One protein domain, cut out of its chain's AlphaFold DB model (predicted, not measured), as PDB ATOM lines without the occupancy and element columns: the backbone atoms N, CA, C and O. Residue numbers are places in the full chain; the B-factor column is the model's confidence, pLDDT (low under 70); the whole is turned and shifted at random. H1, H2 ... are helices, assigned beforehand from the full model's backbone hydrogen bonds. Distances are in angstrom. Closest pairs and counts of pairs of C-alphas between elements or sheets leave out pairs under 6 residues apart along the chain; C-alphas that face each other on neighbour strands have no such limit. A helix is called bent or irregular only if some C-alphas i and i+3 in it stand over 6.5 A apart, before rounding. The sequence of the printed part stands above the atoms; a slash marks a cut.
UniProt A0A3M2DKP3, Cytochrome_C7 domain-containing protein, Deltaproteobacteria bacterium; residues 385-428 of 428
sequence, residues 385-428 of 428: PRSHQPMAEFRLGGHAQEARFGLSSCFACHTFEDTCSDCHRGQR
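This is residues 385 to 428 of the 428 residues of the protein "Cytochrome_C7 domain-containing protein" of Deltaproteobacteria bacterium (UniProt A0A3M2DKP3). Two helices, the longer H1 and the shorter H2, stand apart, and a loop of ten residues swings round from the end of H1 to the beginning of H2. Residues 403 to 408, of which 403 to 405 belong to H1, stand free. The printed part has 44 residues with two named helices, H1 then H2, and no named strand; the class is all helix. It is compact, with a radius of gyration of the C-alphas of 10.5 A, and spans 26 by 22 by 18 A.

H1, residues 391 to 405, begins at C-alpha 391 (124.719, 15.529, 16.957) and is 18.5 A long; it is irregular, with C-alphas 396 and 399 7.9 A apart. H2, residues 416 to 424, is 9.2 A long and ends at C-alpha 424 (107.252, 21.292, 14.434); it is only just irregular, with C-alphas 418 and 421 6.8 A apart.

H1 and H2 are apart, with no C-alpha of the one within 8 A of the other. O i to N i+4 pairs are within hydrogen-bond range in 6 of 11 cases in H1 and 2 of 5 in H2, where 2 of 6 O i to N i+3 pairs are.

The C-alphas farthest apart, of Arg 386 and Arg 428, are 29.7 A apart. The printed part has no cut, and its link from H1 to H2 is short. Mean pLDDT of the printed part is 76.0; residues 425 to 428, which end the chain, are under 70.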
ATOM      1  N   PRO A 385     126.164  21.742  24.219       71.19
ATOM      2  CA  PRO A 385     125.813  20.978  25.411       71.19
ATOM      3  C   PRO A 385     125.883  19.468  25.170       71.19
ATOM      4  O   PRO A 385     125.660  18.996  24.055       71.19
ATOM      5  N   ARG A 386     126.121  18.681  26.226       73.38
ATOM      6  CA  ARG A 386     126.179  17.208  26.121       73.38
ATOM      7  C   ARG A 386     124.915  16.594  25.524       73.38
ATOM      8  O   ARG A 386     125.016  15.579  24.850       73.38
ATOM      9  N   SER A 387     123.761  17.232  25.718       71.00
ATOM     10  CA  SER A 387     122.499  16.826  25.093       71.00
ATOM     11  C   SER A 387     122.561  16.790  23.562       71.00
ATOM     12  O   SER A 387     121.791  16.067  22.950       71.00
ATOM     13  N   HIS A 388     123.491  17.518  22.939       77.56
ATOM     14  CA  HIS A 388     123.682  17.575  21.490       77.56
ATOM     15  C   HIS A 388     124.724  16.573  20.967       77.56
ATOM     16  O   HIS A 388     125.111  16.655  19.802       77.56
ATOM     17  N   GLN A 389     125.229  15.663  21.805       77.00
ATOM     18  CA  GLN A 389     126.270  14.704  21.431       77.00
ATOM     19  C   GLN A 389     125.768  13.256  21.578       77.00
ATOM     20  O   GLN A 389     125.385  12.880  22.685       77.00
ATOM     21  N   PRO A 390     125.817  12.428  20.512       81.50
ATOM     22  CA  PRO A 390     126.253  12.746  19.148       81.50
ATOM     23  C   PRO A 390     125.205  13.567  18.379       81.50
ATOM     24  O   PRO A 390     124.027  13.210  18.336       81.50
ATOM     25  N   MET A 391     125.634  14.625  17.683       78.31
ATOM     26  CA  MET A 391     124.719  15.529  16.957       78.31
ATOM     27  C   MET A 391     123.890  14.807  15.883       78.31
ATOM     28  O   MET A 391     122.746  15.179  15.616       78.31
ATOM     29  N   ALA A 392     124.459  13.767  15.269       81.19
ATOM     30  CA  ALA A 392     123.772  12.954  14.271       81.19
ATOM     31  C   ALA A 392     122.546  12.238  14.864       81.19
ATOM     32  O   ALA A 392     121.465  12.286  14.285       81.19
ATOM     33  N   GLU A 393     122.690  11.640  16.045       80.12
ATOM     34  CA  GLU A 393     121.614  10.911  16.724       80.12
ATOM     35  C   GLU A 393     120.573  11.866  17.310       80.12
ATOM     36  O   GLU A 393     119.369  11.630  17.191       80.12
ATOM     37  N   PHE A 394     121.023  12.999  17.858       79.50
ATOM     38  CA  PHE A 394     120.133  14.040  18.367       79.50
ATOM     39  C   PHE A 394     119.162  14.536  17.281       79.50
ATOM     40  O   PHE A 394     117.952  14.609  17.513       79.50
ATOM     41  N   ARG A 395     119.664  14.793  16.062       76.44
ATOM     42  CA  ARG A 395     118.849  15.227  14.911       76.44
ATOM     43  C   ARG A 395     117.941  14.131  14.350       76.44
ATOM     44  O   ARG A 395     116.852  14.445  13.887       76.44
ATOM     45  N   LEU A 396     118.342  12.862  14.429       78.81
ATOM     46  CA  LEU A 396     117.568  11.711  13.934       78.81
ATOM     47  C   LEU A 396     116.468  11.230  14.905       78.81
ATOM     48  O   LEU A 396     115.955  10.124  14.763       78.81
ATOM     49  N   GLY A 397     116.084  12.062  15.877       75.94
ATOM     50  CA  GLY A 397     115.003  11.782  16.829       75.94
ATOM     51  C   GLY A 397     115.461  11.555  18.270       75.94
ATOM     52  O   GLY A 397     114.614  11.457  19.154       75.94
ATOM     53  N   GLY A 398     116.770  11.548  18.550       78.50
ATOM     54  CA  GLY A 398     117.299  11.465  19.917       78.50
ATOM     55  C   GLY A 398     116.836  12.619  20.814       78.50
ATOM     56  O   GLY A 398     116.528  12.409  21.986       78.50
ATOM     57  N   HIS A 399     116.652  13.820  20.248       84.06
ATOM     58  CA  HIS A 399     116.104  14.965  20.985       84.06
ATOM     59  C   HIS A 399     114.679  14.724  21.511       84.06
ATOM     60  O   HIS A 399     114.305  15.297  22.530       84.06
ATOM     61  N   ALA A 400     113.889  13.853  20.868       82.25
ATOM     62  CA  ALA A 400     112.543  13.519  21.329       82.25
ATOM     63  C   ALA A 400     112.565  12.694  22.625       82.25
ATOM     64  O   ALA A 400     111.628  12.774  23.418       82.25
ATOM     65  N   GLN A 401     113.619  11.904  22.859       77.69
ATOM     66  CA  GLN A 401     113.778  11.145  24.098       77.69
ATOM     67  C   GLN A 401     114.142  12.067  25.263       77.69
ATOM     68  O   GLN A 401     113.508  11.985  26.310       77.69
ATOM     69  N   GLU A 402     115.074  12.996  25.054       73.94
ATOM     70  CA  GLU A 402     115.440  14.020  26.042       73.94
ATOM     71  C   GLU A 402     114.268  14.971  26.342       73.94
ATOM     72  O   GLU A 402     113.941  15.227  27.501       73.94
ATOM     73  N   ALA A 403     113.539  15.411  25.307       78.62
ATOM     74  CA  ALA A 403     112.376  16.288  25.444       78.62
ATOM     75  C   ALA A 403     111.248  15.692  26.309       78.62
ATOM     76  O   ALA A 403     110.510  16.441  26.951       78.62
ATOM     77  N   ARG A 404     111.128  14.355  26.380       78.38
ATOM     78  CA  ARG A 404     110.156  13.667  27.256       78.38
ATOM     79  C   ARG A 404     110.474  13.820  28.740       78.38
ATOM     80  O   ARG A 404     109.554  13.757  29.552       78.38
ATOM     81  N   PHE A 405     111.742  14.006  29.095       71.06
ATOM     82  CA  PHE A 405     112.170  14.184  30.484       71.06
ATOM     83  C   PHE A 405     112.117  15.650  30.940       71.06
ATOM     84  O   PHE A 405     112.212  15.921  32.137       71.06
ATOM     85  N   GLY A 406     111.882  16.585  30.013       73.25
ATOM     86  CA  GLY A 406     111.565  17.981  30.302       73.25
ATOM     87  C   GLY A 406     112.187  18.947  29.296       73.25
ATOM     88  O   GLY A 406     113.372  18.874  29.000       73.25
ATOM     89  N   LEU A 407     111.391  19.902  28.810       76.19
ATOM     90  CA  LEU A 407     111.834  20.908  27.832       76.19
ATOM     91  C   LEU A 407     112.601  22.087  28.455       76.19
ATOM     92  O   LEU A 407     113.181  22.901  27.741       76.19
ATOM     93  N   SER A 408     112.597  22.209  29.784       74.38
ATOM     94  CA  SER A 408     113.166  23.359  30.496       74.38
ATOM     95  C   SER A 408     114.677  23.509  30.305       74.38
ATOM     96  O   SER A 408     115.178  24.629  30.321       74.38
ATOM     97  N   SER A 409     115.397  22.408  30.091       72.19
ATOM     98  CA  SER A 409     116.828  22.412  29.770       72.19
ATOM     99  C   SER A 409     117.102  22.907  28.346       72.19
ATOM    100  O   SER A 409     118.102  23.581  28.120       72.19
ATOM    101  N   CYS A 410     116.208  22.629  27.393       77.12
ATOM    102  CA  CYS A 410     116.320  23.093  26.008       77.12
ATOM    103  C   CYS A 410     116.067  24.602  25.911       77.12
ATOM    104  O   CYS A 410     116.819  25.323  25.256       77.12
ATOM    105  N   PHE A 411     115.055  25.090  26.635       77.75
ATOM    106  CA  PHE A 411     114.714  26.513  26.686       77.75
ATOM    107  C   PHE A 411     115.723  27.377  27.457       77.75
ATOM    108  O   PHE A 411     115.595  28.597  27.490       77.75
ATOM    109  N   ALA A 412     116.751  26.768  28.054       72.62
ATOM    110  CA  ALA A 412     117.874  27.509  28.613       72.62
ATOM    111  C   ALA A 412     118.725  28.194  27.525       72.62
ATOM    112  O   ALA A 412     119.415  29.168  27.819       72.62
ATOM    113  N   CYS A 413     118.696  27.687  26.285       75.44
ATOM    114  CA  CYS A 413     119.503  28.206  25.173       75.44
ATOM    115  C   CYS A 413     118.710  28.443  23.881       75.44
ATOM    116  O   CYS A 413     119.152  29.229  23.049       75.44
ATOM    117  N   HIS A 414     117.568  27.778  23.712       81.44
ATOM    118  CA  HIS A 414     116.725  27.857  22.521       81.44
ATOM    119  C   HIS A 414     115.374  28.490  22.853       81.44
ATOM    120  O   HIS A 414     114.907  28.411  23.986       81.44
ATOM    121  N   THR A 415     114.706  29.055  21.860       83.00
ATOM    122  CA  THR A 415     113.282  29.388  21.920       83.00
ATOM    123  C   THR A 415     112.482  28.412  21.057       83.00
ATOM    124  O   THR A 415     113.017  27.609  20.285       83.00
ATOM    125  N   PHE A 416     111.160  28.414  21.212       83.44
ATOM    126  CA  PHE A 416     110.335  27.577  20.345       83.44
ATOM    127  C   PHE A 416     110.392  28.099  18.901       83.44
ATOM    128  O   PHE A 416     110.484  27.329  17.943       83.44
ATOM    129  N   GLU A 417     110.373  29.420  18.759       84.06
ATOM    130  CA  GLU A 417     110.357  30.149  17.502       84.06
ATOM    131  C   GLU A 417     111.652  29.957  16.708       84.06
ATOM    132  O   GLU A 417     111.579  29.763  15.495       84.06
ATOM    133  N   ASP A 418     112.813  29.949  17.368       80.75
ATOM    134  CA  ASP A 418     114.118  29.879  16.695       80.75
ATOM    135  C   ASP A 418     114.587  28.459  16.341       80.75
ATOM    136  O   ASP A 418     115.395  28.309  15.429       80.75
ATOM    137  N   THR A 419     114.099  27.426  17.040       79.56
ATOM    138  CA  THR A 419     114.682  26.076  16.942       79.56
ATOM    139  C   THR A 419     113.628  25.000  16.708       79.56
ATOM    140  O   THR A 419     113.761  24.178  15.804       79.56
ATOM    141  N   CYS A 420     112.559  24.968  17.509       81.81
ATOM    142  CA  CYS A 420     111.581  23.876  17.444       81.81
ATOM    143  C   CYS A 420     110.638  24.022  16.248       81.81
ATOM    144  O   CYS A 420     110.258  23.046  15.599       81.81
ATOM    145  N   SER A 421     110.239  25.257  15.963       83.56
ATOM    146  CA  SER A 421     109.197  25.536  14.989       83.56
ATOM    147  C   SER A 421     109.632  25.173  13.556       83.56
ATOM    148  O   SER A 421     108.800  24.739  12.767       83.56
ATOM    149  N   ASP A 422     110.927  25.169  13.232       79.19
ATOM    150  CA  ASP A 422     111.438  24.744  11.917       79.19
ATOM    151  C   ASP A 422     111.031  23.318  11.507       79.19
ATOM    152  O   ASP A 422     110.807  23.061  10.324       79.19
ATOM    153  N   CYS A 423     110.867  22.404  12.467       76.81
ATOM    154  CA  CYS A 423     110.412  21.032  12.209       76.81
ATOM    155  C   CYS A 423     109.015  20.730  12.780       76.81
ATOM    156  O   CYS A 423     108.345  19.818  12.295       76.81
ATOM    157  N   HIS A 424     108.543  21.503  13.765       79.56
ATOM    158  CA  HIS A 424     107.252  21.292  14.434       79.56
ATOM    159  C   HIS A 424     106.129  22.251  13.989       79.56
ATOM    160  O   HIS A 424     105.023  22.159  14.517       79.56
ATOM    161  N   ARG A 425     106.342  23.117  12.982       68.88
ATOM    162  CA  ARG A 425     105.337  24.056  12.411       68.88
ATOM    163  C   ARG A 425     104.110  23.400  11.736       68.88
ATOM    164  O   ARG A 425     103.358  24.093  11.057       68.88
ATOM    165  N   GLY A 426     103.858  22.100  11.917       60.75
ATOM    166  CA  GLY A 426     102.745  21.419  11.241       60.75
ATOM    167  C   GLY A 426     102.357  20.014  11.713       60.75
ATOM    168  O   GLY A 426     101.698  19.314  10.952       60.75
ATOM    169  N   GLN A 427     102.723  19.572  12.920       53.47
ATOM    170  CA  GLN A 427     102.295  18.255  13.425       53.47
ATOM    171  C   GLN A 427     101.049  18.385  14.314       53.47
ATOM    172  O   GLN A 427     101.124  18.904  15.427       53.47
ATOM    173  N   ARG A 428      99.905  17.926  13.785       41.41
ATOM    174  CA  ARG A 428      98.839  17.310  14.590       41.41
ATOM    175  C   ARG A 428      99.208  15.865  14.875       41.41
ATOM    176  O   ARG A 428      99.803  15.250  13.959       41.41
TER     177      ARG A 428